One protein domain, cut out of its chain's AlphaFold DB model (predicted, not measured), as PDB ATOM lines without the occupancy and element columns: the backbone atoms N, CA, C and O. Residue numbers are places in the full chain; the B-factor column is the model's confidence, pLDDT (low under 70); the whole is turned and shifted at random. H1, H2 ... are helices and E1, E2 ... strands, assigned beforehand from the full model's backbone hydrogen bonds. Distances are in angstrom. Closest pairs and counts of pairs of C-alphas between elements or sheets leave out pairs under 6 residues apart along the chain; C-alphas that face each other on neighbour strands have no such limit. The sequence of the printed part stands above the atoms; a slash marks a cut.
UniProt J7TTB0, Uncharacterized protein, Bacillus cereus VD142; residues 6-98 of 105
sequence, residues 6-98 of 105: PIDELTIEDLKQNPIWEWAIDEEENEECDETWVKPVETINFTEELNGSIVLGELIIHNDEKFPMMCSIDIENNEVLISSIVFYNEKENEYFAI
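This is residues 6 to 98 of the 105 residues of an uncharacterized protein of Bacillus cereus VD142 (UniProt J7TTB0). A single six-stranded sheet, strongly twisted and curled like part of a barrel, has the short helix H1 packed across E3 on one face. The long strands E3, E4 and E5 form successive hairpins, and E4 bends by 51 degrees at residue 69. The 93 printed residues hold H1, then E1 to E6; the sheet's order is E2 E1 E3 E4 E5 E6, all antiparallel, and the class is mostly strand. The whole is compact, with a radius of gyration of the C-alphas of 14.0 A and spans of 46 by 32 by 21 A.

Find C-alpha 12 at (149.784, 136.428, 158.172), where H1 begins; it runs to residue 17, 8.7 A. Next come E1, residues 20 to 23, 10.5 A, and E2, residues 37 to 40, 10.6 A. E3 covers residues 53 to 60, 21.2 A; E4, residues 66 to 76, 29.2 A; E5, residues 79 to 89, 29.7 A. E6, residues 94 to 97, 10.2 A, ends at C-alpha 97, (143.791, 126.199, 165.206).

Start at edge strand E2, in a hairpin with E1: N 39 and O 22 are 2.9 A apart. E1 and E3 are antiparallel neighbours, with N 54 and O 21 within hydrogen-bond range at 2.8 A. E3 to E6 form a meander, each strand the antiparallel neighbour of the one before: look at N 57 and O 69, 2.8 A, N 70 and O 86, 2.8 A, and N 87 and O 96, 2.9 A. H1 is on the sheet at a height of 7.1 A, over E3 and only just not over E4, with 4 and 2 of its C-alphas falling on them. It runs across the strands, at 63 degrees to E3 on the local plane; their closest C-alphas, Leu 15 and Leu 56, are 5.7 A apart. In H1 every O i to N i+4 pair is within hydrogen-bond range.

The C-alphas farthest apart, Glu 29 and Asn 63, are 47.5 A apart. The printed part has no cut; the links E1 to E2 and E2 to E3 are long. Mean pLDDT of the printed part is 87.0, and residue 28 is under 70.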
ATOM      1  N   PRO A   6     141.731 133.336 147.401       92.81
ATOM      2  CA  PRO A   6     141.161 132.258 148.207       92.81
ATOM      3  C   PRO A   6     141.555 132.387 149.685       92.81
ATOM      4  O   PRO A   6     142.709 132.705 149.988       92.81
ATOM      5  N   ILE A   7     140.636 132.088 150.609       91.69
ATOM      6  CA  ILE A   7     140.919 132.113 152.056       91.69
ATOM      7  C   ILE A   7     142.089 131.198 152.449       91.69
ATOM      8  O   ILE A   7     142.910 131.577 153.279       91.69
ATOM      9  N   ASP A   8     142.227 130.040 151.802       90.62
ATOM     10  CA  ASP A   8     143.318 129.090 152.060       90.62
ATOM     11  C   ASP A   8     144.699 129.616 151.619       90.62
ATOM     12  O   ASP A   8     145.733 129.077 152.015       90.62
ATOM     13  N   GLU A   9     144.731 130.679 150.809       92.88
ATOM     14  CA  GLU A   9     145.951 131.382 150.402       92.88
ATOM     15  C   GLU A   9     146.200 132.665 151.214       92.88
ATOM     16  O   GLU A   9     147.211 133.344 150.998       92.88
ATOM     17  N   LEU A  10     145.305 133.026 152.144       93.50
ATOM     18  CA  LEU A  10     145.478 134.189 153.009       93.50
ATOM     19  C   LEU A  10     146.581 133.923 154.038       93.50
ATOM     20  O   LEU A  10     146.542 132.961 154.804       93.50
ATOM     21  N   THR A  11     147.573 134.813 154.087       94.31
ATOM     22  CA  THR A  11     148.730 134.660 154.974       94.31
ATOM     23  C   THR A  11     148.791 135.723 156.059       94.31
ATOM     24  O   THR A  11     148.220 136.807 155.958       94.31
ATOM     25  N   ILE A  12     149.567 135.452 157.108       94.12
ATOM     26  CA  ILE A  12     149.784 136.428 158.172       94.12
ATOM     27  C   ILE A  12     150.485 137.697 157.672       94.12
ATOM     28  O   ILE A  12     150.328 138.759 158.266       94.12
ATOM     29  N   GLU A  13     151.262 137.610 156.588       93.94
ATOM     30  CA  GLU A  13     151.887 138.782 155.971       93.94
ATOM     31  C   GLU A  13     150.854 139.664 155.268       93.94
ATOM     32  O   GLU A  13     150.932 140.887 155.382       93.94
ATOM     33  N   ASP A  14     149.851 139.061 154.626       94.62
ATOM     34  CA  ASP A  14     148.719 139.793 154.051       94.62
ATOM     35  C   ASP A  14     147.951 140.552 155.137       94.62
ATOM     36  O   ASP A  14     147.648 141.734 154.979       94.62
ATOM     37  N   LEU A  15     147.709 139.900 156.277       93.44
ATOM     38  CA  LEU A  15     147.046 140.500 157.436       93.44
ATOM     39  C   LEU A  15     147.892 141.577 158.131       93.44
ATOM     40  O   LEU A  15     147.358 142.554 158.648       93.44
ATOM     41  N   LYS A  16     149.224 141.457 158.118       92.44
ATOM     42  CA  LYS A  16     150.124 142.527 158.586       92.44
ATOM     43  C   LYS A  16     150.062 143.765 157.682       92.44
ATOM     44  O   LYS A  16     150.282 144.869 158.178       92.44
ATOM     45  N   GLN A  17     149.787 143.599 156.386       92.88
ATOM     46  CA  GLN A  17     149.606 144.713 155.447       92.88
ATOM     47  C   GLN A  17     148.198 145.310 155.533       92.88
ATOM     48  O   GLN A  17     148.057 146.530 155.574       92.88
ATOM     49  N   ASN A  18     147.180 144.451 155.597       93.38
ATOM     50  CA  ASN A  18     145.769 144.808 155.685       93.38
ATOM     51  C   ASN A  18     145.145 144.042 156.861       93.38
ATOM     52  O   ASN A  18     144.853 142.858 156.718       93.38
ATOM     53  N   PRO A  19     144.950 144.677 158.029       92.56
ATOM     54  CA  PRO A  19     144.520 143.980 159.246       92.56
ATOM     55  C   PRO A  19     143.111 143.389 159.212       92.56
ATOM     56  O   PRO A  19     142.793 142.586 160.086       92.56
ATOM     57  N   ILE A  20     142.274 143.811 158.263       93.38
ATOM     58  CA  ILE A  20     140.883 143.380 158.122       93.38
ATOM     59  C   ILE A  20     140.658 142.926 156.685       93.38
ATOM     60  O   ILE A  20     141.007 143.632 155.735       93.38
ATOM     61  N   TRP A  21     140.065 141.748 156.553       94.44
ATOM     62  CA  TRP A  21     139.629 141.158 155.298       94.44
ATOM     63  C   TRP A  21     138.166 140.745 155.421       94.44
ATOM     64  O   TRP A  21     137.740 140.329 156.495       94.44
ATOM     65  N   GLU A  22     137.409 140.844 154.337       92.19
ATOM     66  CA  GLU A  22     136.005 140.424 154.268       92.19
ATOM     67  C   GLU A  22     135.798 139.405 153.149       92.19
ATOM     68  O   GLU A  22     136.621 139.321 152.230       92.19
ATOM     69  N   TRP A  23     134.696 138.652 153.203       90.75
ATOM     70  CA  TRP A  23     134.306 137.783 152.096       90.75
ATOM     71  C   TRP A  23     133.979 138.628 150.862       90.75
ATOM     72  O   TRP A  23     133.218 139.598 150.926       90.75
ATOM     73  N   ALA A  24     134.548 138.254 149.719       89.38
ATOM     74  CA  ALA A  24     134.381 138.945 148.443       89.38
ATOM     75  C   ALA A  24     133.058 138.556 147.749       89.38
ATOM     76  O   ALA A  24     133.040 138.257 146.560       89.38
ATOM     77  N   ILE A  25     131.948 138.561 148.498       83.06
ATOM     78  CA  ILE A  25     130.610 138.139 148.030       83.06
ATOM     79  C   ILE A  25     130.134 139.004 146.852       83.06
ATOM     80  O   ILE A  25     129.451 138.547 145.941       83.06
ATOM     81  N   ASP A  26     130.526 140.277 146.831       81.25
ATOM     82  CA  ASP A  26     130.228 141.201 145.736       81.25
ATOM     83  C   ASP A  26     130.970 140.875 144.429       81.25
ATOM     84  O   ASP A  26     130.611 141.405 143.378       81.25
ATOM     85  N   GLU A  27     131.988 140.014 144.483       78.44
ATOM     86  CA  GLU A  27     132.759 139.555 143.328       78.44
ATOM     87  C   GLU A  27     132.315 138.164 142.827       78.44
ATOM     88  O   GLU A  27     132.873 137.682 141.847       78.44
ATOM     89  N   GLU A  28     131.283 137.540 143.412       68.00
ATOM     90  CA  GLU A  28     130.787 136.202 143.017       68.00
ATOM     91  C   GLU A  28     130.255 136.125 141.576       68.00
ATOM     92  O   GLU A  28     130.248 135.058 140.964       68.00
ATOM     93  N   GLU A  29     129.825 137.246 140.983       71.56
ATOM     94  CA  GLU A  29     129.425 137.274 139.566       71.56
ATOM     95  C   GLU A  29     130.622 137.101 138.607       71.56
ATOM     96  O   GLU A  29     130.435 136.930 137.398       71.56
ATOM     97  N   ASN A  30     131.857 137.150 139.120       76.81
ATOM     98  CA  ASN A  30     133.067 136.875 138.361       76.81
ATOM     99  C   ASN A  30     133.344 135.364 138.316       76.81
ATOM    100  O   ASN A  30     133.663 134.764 139.334       76.81
ATOM    101  N   GLU A  31     133.328 134.768 137.118       75.38
ATOM    102  CA  GLU A  31     133.616 133.336 136.907       75.38
ATOM    103  C   GLU A  31     135.017 132.894 137.392       75.38
ATOM    104  O   GLU A  31     135.278 131.695 137.494       75.38
ATOM    105  N   GLU A  32     135.933 133.835 137.662       77.69
ATOM    106  CA  GLU A  32     137.271 133.565 138.211       77.69
ATOM    107  C   GLU A  32     137.334 133.571 139.752       77.69
ATOM    108  O   GLU A  32     138.354 133.165 140.309       77.69
ATOM    109  N   CYS A  33     136.289 134.042 140.437       76.88
ATOM    110  CA  CYS A  33     136.194 134.111 141.899       76.88
ATOM    111  C   CYS A  33     135.165 133.094 142.418       76.88
ATOM    112  O   CYS A  33     134.234 132.721 141.712       76.88
ATOM    113  N   ASP A  34     135.350 132.633 143.652       78.81
ATOM    114  CA  ASP A  34     134.451 131.681 144.320       78.81
ATOM    115  C   ASP A  34     134.006 132.256 145.678       78.81
ATOM    116  O   ASP A  34     134.659 133.149 146.217       78.81
ATOM    117  N   GLU A  35     132.947 131.702 146.271       79.81
ATOM    118  CA  GLU A  35     132.341 132.097 147.559       79.81
ATOM    119  C   GLU A  35     133.343 132.037 148.737       79.81
ATOM    120  O   GLU A  35     133.117 132.593 149.808       79.81
ATOM    121  N   THR A  36     134.481 131.361 148.546       88.31
ATOM    122  CA  THR A  36     135.568 131.213 149.530       88.31
ATOM    123  C   THR A  36     136.649 132.297 149.433       88.31
ATOM    124  O   THR A  36     137.687 132.210 150.098       88.31
ATOM    125  N   TRP A  37     136.459 133.304 148.582       92.31
ATOM    126  CA  TRP A  37     137.438 134.365 148.379       92.31
ATOM    127  C   TRP A  37     137.258 135.506 149.370       92.31
ATOM    128  O   TRP A  37     136.151 135.879 149.755       92.31
ATOM    129  N   VAL A  38     138.382 136.105 149.749       93.06
ATOM    130  CA  VAL A  38     138.452 137.230 150.675       93.06
ATOM    131  C   VAL A  38     139.230 138.377 150.066       93.06
ATOM    132  O   VAL A  38     140.158 138.162 149.284       93.06
ATOM    133  N   LYS A  39     138.883 139.606 150.443       92.94
ATOM    134  CA  LYS A  39     139.535 140.834 149.973       92.94
ATOM    135  C   LYS A  39     139.889 141.763 151.139       92.94
ATOM    136  O   LYS A  39     139.206 141.728 152.163       92.94
ATOM    137  N   PRO A  40     140.946 142.585 151.014       94.19
ATOM    138  CA  PRO A  40     141.325 143.507 152.071       94.19
ATOM    139  C   PRO A  40     140.311 144.647 152.162       94.19
ATOM    140  O   PRO A  40     139.842 145.150 151.138       94.19
ATOM    141  N   VAL A  41     140.031 145.097 153.381       90.81
ATOM    142  CA  VAL A  41     139.167 146.253 153.634       90.81
ATOM    143  C   VAL A  41     140.026 147.446 154.042       90.81
ATOM    144  O   VAL A  41     140.975 147.313 154.811       90.81
ATOM    145  N   GLU A  42     139.698 148.638 153.538       87.62
ATOM    146  CA  GLU A  42     140.427 149.870 153.886       87.62
ATOM    147  C   GLU A  42     140.109 150.378 155.303       87.62
ATOM    148  O   GLU A  42     140.829 151.217 155.851       87.62
ATOM    149  N   THR A  43     139.023 149.889 155.904       86.50
ATOM    150  CA  THR A  43     138.623 150.261 157.260       86.50
ATOM    151  C   THR A  43     139.470 149.564 158.317       86.50
ATOM    152  O   THR A  43     140.025 148.488 158.114       86.50
ATOM    153  N   ILE A  44     139.520 150.182 159.493       82.56
ATOM    154  CA  ILE A  44     140.067 149.585 160.718       82.56
ATOM    155  C   ILE A  44     138.963 149.198 161.708       82.56
ATOM    156  O   ILE A  44     139.251 148.672 162.783       82.56
ATOM    157  N   ASN A  45     137.702 149.503 161.383       85.75
ATOM    158  CA  ASN A  45     136.561 149.185 162.220       85.75
ATOM    159  C   ASN A  45     135.891 147.898 161.729       85.75
ATOM    160  O   ASN A  45     135.011 147.934 160.878       85.75
ATOM    161  N   PHE A  46     136.264 146.766 162.327       79.06
ATOM    162  CA  PHE A  46     135.680 145.456 162.009       79.06
ATOM    163  C   PHE A  46     134.181 145.339 162.358       79.06
ATOM    164  O   PHE A  46     133.567 144.326 162.055       79.06
ATOM    165  N   THR A  47     133.598 146.338 163.035       78.06
ATOM    166  CA  THR A  47     132.158 146.377 163.352       78.06
ATOM    167  C   THR A  47     131.327 147.136 162.322       78.06
ATOM    168  O   THR A  47     130.115 147.264 162.496       78.06
ATOM    169  N   GLU A  48     131.954 147.681 161.274       80.81
ATOM    170  CA  GLU A  48     131.197 148.150 160.113       80.81
ATOM    171  C   GLU A  48     130.442 146.978 159.472       80.81
ATOM    172  O   GLU A  48     130.745 145.813 159.727       80.81
ATOM    173  N   GLU A  49     129.404 147.288 158.697       76.94
ATOM    174  CA  GLU A  49     128.610 146.283 157.989       76.94
ATOM    175  C   GLU A  49     129.477 145.648 156.891       76.94
ATOM    176  O   GLU A  49     129.517 146.122 155.758       76.94
ATOM    177  N   LEU A  50     130.238 144.626 157.287       81.69
ATOM    178  CA  LEU A  50     131.134 143.837 156.452       81.69
ATOM    179  C   LEU A  50     130.500 142.478 156.171       81.69
ATOM    180  O   LEU A  50     129.740 141.940 156.985       81.69
ATOM    181  N   ASN A  51     130.863 141.889 155.040       79.19
ATOM    182  CA  ASN A  51     130.458 140.534 154.680       79.19
ATOM    183  C   ASN A  51     131.301 139.514 155.458       79.19
ATOM    184  O   ASN A  51     132.105 138.808 154.866       79.19
ATOM    185  N   GLY A  52     131.190 139.482 156.789       79.38
ATOM    186  CA  GLY A  52     132.100 138.730 157.663       79.38
ATOM    187  C   GLY A  52     133.492 139.362 157.758       79.38
ATOM    188  O   GLY A  52     133.841 140.271 157.004       79.38
ATOM    189  N   SER A  53     134.297 138.944 158.739       87.94
ATOM    190  CA  SER A  53     135.621 139.543 158.937       87.94
ATOM    191  C   SER A  53     136.675 138.548 159.383       87.94
ATOM    192  O   SER A  53     136.536 137.888 160.408       87.94
ATOM    193  N   ILE A  54     137.784 138.519 158.653       93.56
ATOM    194  CA  ILE A  54     139.029 137.900 159.079       93.56
ATOM    195  C   ILE A  54     139.944 139.022 159.548       93.56
ATOM    196  O   ILE A  54     140.295 139.917 158.776       93.56
ATOM    197  N   VAL A  55     140.317 138.992 160.824       93.44
ATOM    198  CA  VAL A  55     141.110 140.057 161.441       93.44
ATOM    199  C   VAL A  55     142.442 139.556 161.974       93.44
ATOM    200  O   VAL A  55     142.566 138.426 162.454       93.44
ATOM    201  N   LEU A  56     143.440 140.436 161.933       94.00
ATOM    202  CA  LEU A  56     144.721 140.216 162.589       94.00
ATOM    203  C   LEU A  56     144.568 140.394 164.103       94.00
ATOM    204  O   LEU A  56     144.181 141.457 164.587       94.00
ATOM    205  N   GLY A  57     144.956 139.371 164.853       91.06
ATOM    206  CA  GLY A  57     145.075 139.403 166.304       91.06
ATOM    207  C   GLY A  57     146.494 139.106 166.788       91.06
ATOM    208  O   GLY A  57     147.378 138.702 166.031       91.06
ATOM    209  N   GLU A  58     146.693 139.256 168.096       91.69
ATOM    210  CA  GLU A  58     147.905 138.840 168.805       91.69
ATOM    211  C   GLU A  58     147.526 137.872 169.936       91.69
ATOM    212  O   GLU A  58     146.770 138.225 170.842       91.69
ATOM    213  N   LEU A  59     148.052 136.648 169.885       89.12
ATOM    214  CA  LEU A  59     147.940 135.658 170.950       89.12
ATOM    215  C   LEU A  59     149.121 135.814 171.909       89.12
ATOM    216  O   LEU A  59     150.274 135.704 171.496       89.12
ATOM    217  N   ILE A  60     148.833 136.012 173.195       86.94
ATOM    218  CA  ILE A  60     149.843 136.073 174.258       86.94
ATOM    219  C   ILE A  60     149.743 134.801 175.099       86.94
ATOM    220  O   ILE A  60     148.688 134.509 175.666       86.94
ATOM    221  N   ILE A  61     150.839 134.049 175.199       83.62
ATOM    222  CA  ILE A  61     150.911 132.846 176.041       83.62
ATOM    223  C   ILE A  61     151.611 133.131 177.380       83.62
ATOM    224  O   ILE A  61     152.196 134.189 177.580       83.62
ATOM    225  N   HIS A  62     151.578 132.170 178.311       80.00
ATOM    226  CA  HIS A  62     152.027 132.320 179.711       80.00
ATOM    227  C   HIS A  62     153.461 132.854 179.913       80.00
ATOM    228  O   HIS A  62     153.768 133.330 181.001       80.00
ATOM    229  N   ASN A  63     154.326 132.768 178.900       86.19
ATOM    230  CA  ASN A  63     155.707 133.257 178.952       86.19
ATOM    231  C   ASN A  63     155.880 134.651 178.311       86.19
ATOM    232  O   ASN A  63     156.993 134.988 177.915       86.19
ATOM    233  N   ASP A  64     154.793 135.412 178.133       86.06
ATOM    234  CA  ASP A  64     154.754 136.686 177.393       86.06
ATOM    235  C   ASP A  64     155.195 136.571 175.918       86.06
ATOM    236  O   ASP A  64     155.443 137.572 175.243       86.06
ATOM    237  N   GLU A  65     155.281 135.345 175.394       88.00
ATOM    238  CA  GLU A  65     155.550 135.097 173.979       88.00
ATOM    239  C   GLU A  65     154.294 135.437 173.169       88.00
ATOM    240  O   GLU A  65     153.169 135.091 173.552       88.00
ATOM    241  N   LYS A  66     154.506 136.161 172.069       89.88
ATOM    242  CA  LYS A  66     153.463 136.725 171.216       89.88
ATOM    243  C   LYS A  66     153.465 136.015 169.876       89.88
ATOM    244  O   LYS A  66     154.511 135.932 169.236       89.88
ATOM    245  N   PHE A  67     152.294 135.571 169.447       90.31
ATOM    246  CA  PHE A  67     152.093 134.955 168.143       90.31
ATOM    247  C   PHE A  67     151.048 135.751 167.370       90.31
ATOM    248  O   PHE A  67     149.989 136.061 167.922       90.31
ATOM    249  N   PRO A  68     151.311 136.095 166.103       93.56
ATOM    250  CA  PRO A  68     150.281 136.684 165.273       93.56
ATOM    251  C   PRO A  68     149.209 135.619 164.980       93.56
ATOM    252  O   PRO A  68     149.523 134.441 164.782       93.56
ATOM    253  N   MET A  69     147.940 136.023 164.992       93.19
ATOM    254  CA  MET A  69     146.806 135.126 164.765       93.19
ATOM    255  C   MET A  69     145.806 135.716 163.780       93.19
ATOM    256  O   MET A  69     145.680 136.932 163.664       93.19
ATOM    257  N   MET A  70     145.097 134.837 163.087       94.06
ATOM    258  CA  MET A  70     143.923 135.154 162.291       94.06
ATOM    259  C   MET A  70     142.691 134.810 163.114       94.06
ATOM    260  O   MET A  70     142.600 133.706 163.661       94.06
ATOM    261  N   CYS A  71     141.755 135.743 163.205       92.06
ATOM    262  CA  CYS A  71     140.478 135.521 163.862       92.06
ATOM    263  C   CYS A  71     139.360 135.693 162.846       92.06
ATOM    264  O   CYS A  71     139.244 136.760 162.250       92.06
ATOM    265  N   SER A  72     138.536 134.663 162.692       91.19
ATOM    266  CA  SER A  72     137.253 134.802 162.014       91.19
ATOM    267  C   SER A  72     136.258 135.374 163.014       91.19
ATOM    268  O   SER A  72     136.114 134.842 164.121       91.19
ATOM    269  N   ILE A  73     135.638 136.490 162.654       87.62
ATOM    270  CA  ILE A  73     134.673 137.209 163.471       87.62
ATOM    271  C   ILE A  73     133.346 137.264 162.729       87.62
ATOM    272  O   ILE A  73     133.280 137.716 161.587       87.62
ATOM    273  N   ASP A  74     132.299 136.879 163.446       83.19
ATOM    274  CA  ASP A  74     130.916 136.961 163.009       83.19
ATOM    275  C   ASP A  74     130.147 137.956 163.880       83.19
ATOM    276  O   ASP A  74     130.418 138.120 165.075       83.19
ATOM    277  N   ILE A  75     129.176 138.635 163.272       78.12
ATOM    278  CA  ILE A  75     128.286 139.569 163.958       78.12
ATOM    279  C   ILE A  75     126.867 139.018 163.859       78.12
ATOM    280  O   ILE A  75     126.250 139.036 162.797       78.12
ATOM    281  N   GLU A  76     126.326 138.560 164.983       78.94
ATOM    282  CA  GLU A  76     124.968 138.027 165.071       78.94
ATOM    283  C   GLU A  76     124.216 138.708 166.209       78.94
ATOM    284  O   GLU A  76     124.745 138.875 167.301       78.94
ATOM    285  N   ASN A  77     122.957 139.100 165.988       79.19
ATOM    286  CA  ASN A  77     122.095 139.683 167.029       79.19
ATOM    287  C   ASN A  77     122.728 140.859 167.801       79.19
ATOM    288  O   ASN A  77     122.422 141.068 168.976       79.19
ATOM    289  N   ASN A  78     123.566 141.655 167.128       75.75
ATOM    290  CA  ASN A  78     124.295 142.775 167.727       75.75
ATOM    291  C   ASN A  78     125.382 142.351 168.744       75.75
ATOM    292  O   ASN A  78     125.849 143.181 169.529       75.75
ATOM    293  N   GLU A  79     125.779 141.077 168.716       80.31
ATOM    294  CA  GLU A  79     126.902 140.483 169.436       80.31
ATOM    295  C   GLU A  79     128.037 140.164 168.453       80.31
ATOM    296  O   GLU A  79     127.803 139.815 167.298       80.31
ATOM    297  N   VAL A  80     129.276 140.304 168.924       80.75
ATOM    298  CA  VAL A  80     130.485 139.955 168.168       80.75
ATOM    299  C   VAL A  80     130.982 138.610 168.677       80.75
ATOM    300  O   VAL A  80     131.272 138.465 169.868       80.75
ATOM    301  N   LEU A  81     131.102 137.644 167.777       84.00
ATOM    302  CA  LEU A  81     131.529 136.282 168.058       84.00
ATOM    303  C   LEU A  81     132.840 136.011 167.328       84.00
ATOM    304  O   LEU A  81     132.984 136.344 166.160       84.00
ATOM    305  N   ILE A  82     133.797 135.393 168.013       86.75
ATOM    306  CA  ILE A  82     134.986 134.846 167.355       86.75
ATOM    307  C   ILE A  82     134.661 133.393 167.023       86.75
ATOM    308  O   ILE A  82     134.534 132.579 167.939       86.75
ATOM    309  N   SER A  83     134.494 133.081 165.741       87.25
ATOM    310  CA  SER A  83     134.130 131.739 165.276       87.25
ATOM    311  C   SER A  83     135.325 130.826 165.069       87.25
ATOM    312  O   SER A  83     135.186 129.614 165.173       87.25
ATOM    313  N   SER A  84     136.506 131.386 164.812       88.75
ATOM    314  CA  SER A  84     137.735 130.610 164.680       88.75
ATOM    315  C   SER A  84     138.951 131.455 165.032       88.75
ATOM    316  O   SER A  84     138.983 132.661 164.779       88.75
ATOM    317  N   ILE A  85     139.963 130.813 165.616       90.12
ATOM    318  CA  ILE A  85     141.270 131.420 165.863       90.12
ATOM    319  C   ILE A  85     142.349 130.463 165.389       90.12
ATOM    320  O   ILE A  85     142.432 129.323 165.853       90.12
ATOM    321  N   VAL A  86     143.222 130.967 164.525       91.69
ATOM    322  CA  VAL A  86     144.387 130.246 164.024       91.69
ATOM    323  C   VAL A  86     145.622 131.094 164.288       91.69
ATOM    324  O   VAL A  86     145.711 132.221 163.809       91.69
ATOM    325  N   PHE A  87     146.582 130.585 165.058       91.25
ATOM    326  CA  PHE A  87     147.847 131.289 165.273       91.25
ATOM    327  C   PHE A  87     148.927 130.764 164.331       91.25
ATOM    328  O   PHE A  87     148.932 129.589 163.963       91.25
ATOM    329  N   TYR A  88     149.852 131.640 163.953       91.50
ATOM    330  CA  TYR A  88     150.990 131.285 163.117       91.50
ATOM    331  C   TYR A  88     152.238 131.066 163.976       91.50
ATOM    332  O   TYR A  88     152.666 131.958 164.713       91.50
ATOM    333  N   ASN A  89     152.831 129.875 163.881       89.06
ATOM    334  CA  ASN A  89     154.091 129.545 164.533       89.06
ATOM    335  C   ASN A  89     155.261 129.791 163.573       89.06
ATOM    336  O   ASN A  89     155.544 128.973 162.701       89.06
ATOM    337  N   GLU A  90     156.001 130.880 163.788       86.56
ATOM    338  CA  GLU A  90     157.162 131.234 162.956       86.56
ATOM    339  C   GLU A  90     158.293 130.187 163.003       86.56
ATOM    340  O   GLU A  90     159.058 130.069 162.048       86.56
ATOM    341  N   LYS A  91     158.422 129.415 164.096       86.94
ATOM    342  CA  LYS A  91     159.488 128.404 164.245       86.94
ATOM    343  C   LYS A  91     159.229 127.171 163.385       86.94
ATOM    344  O   LYS A  91     160.174 126.584 162.867       86.94
ATOM    345  N   GLU A  92     157.965 126.775 163.281       88.06
ATOM    346  CA  GLU A  92     157.527 125.600 162.517       88.06
ATOM    347  C   GLU A  92     157.050 125.981 161.110       88.06
ATOM    348  O   GLU A  92     156.974 125.118 160.243       88.06
ATOM    349  N   ASN A  93     156.830 127.277 160.854       88.56
ATOM    350  CA  ASN A  93     156.232 127.808 159.629       88.56
ATOM    351  C   ASN A  93     154.860 127.172 159.336       88.56
ATOM    352  O   ASN A  93     154.551 126.817 158.200       88.56
ATOM    353  N   GLU A  94     154.046 127.022 160.383       89.25
ATOM    354  CA  GLU A  94     152.755 126.328 160.343       89.25
ATOM    355  C   GLU A  94     151.664 127.123 161.072       89.25
ATOM    356  O   GLU A  94     151.936 127.929 161.969       89.25
ATOM    357  N   TYR A  95     150.417 126.886 160.662       89.62
ATOM    358  CA  TYR A  95     149.214 127.457 161.257       89.62
ATOM    359  C   TYR A  95     148.538 126.433 162.168       89.62
ATOM    360  O   TYR A  95     148.356 125.280 161.784       89.62
ATOM    361  N   PHE A  96     148.127 126.871 163.355       88.88
ATOM    362  CA  PHE A  96     147.513 126.019 164.370       88.88
ATOM    363  C   PHE A  96     146.177 126.604 164.828       88.88
ATOM    364  O   PHE A  96     146.124 127.726 165.339       88.88
ATOM    365  N   ALA A  97     145.100 125.832 164.681       88.38
ATOM    366  CA  ALA A  97     143.791 126.199 165.206       88.38
ATOM    367  C   ALA A  97     143.766 126.050 166.736       88.38
ATOM    368  O   ALA A  97     144.165 125.017 167.279       88.38
ATOM    369  N   ILE A  98     143.260 127.062 167.446       81.75
ATOM    370  CA  ILE A  98     143.141 127.024 168.917       81.75
ATOM    371  C   ILE A  98     142.113 125.972 169.381       81.75
ATOM    372  O   ILE A  98     142.162 125.519 170.522       81.75
TER     373      ILE A  98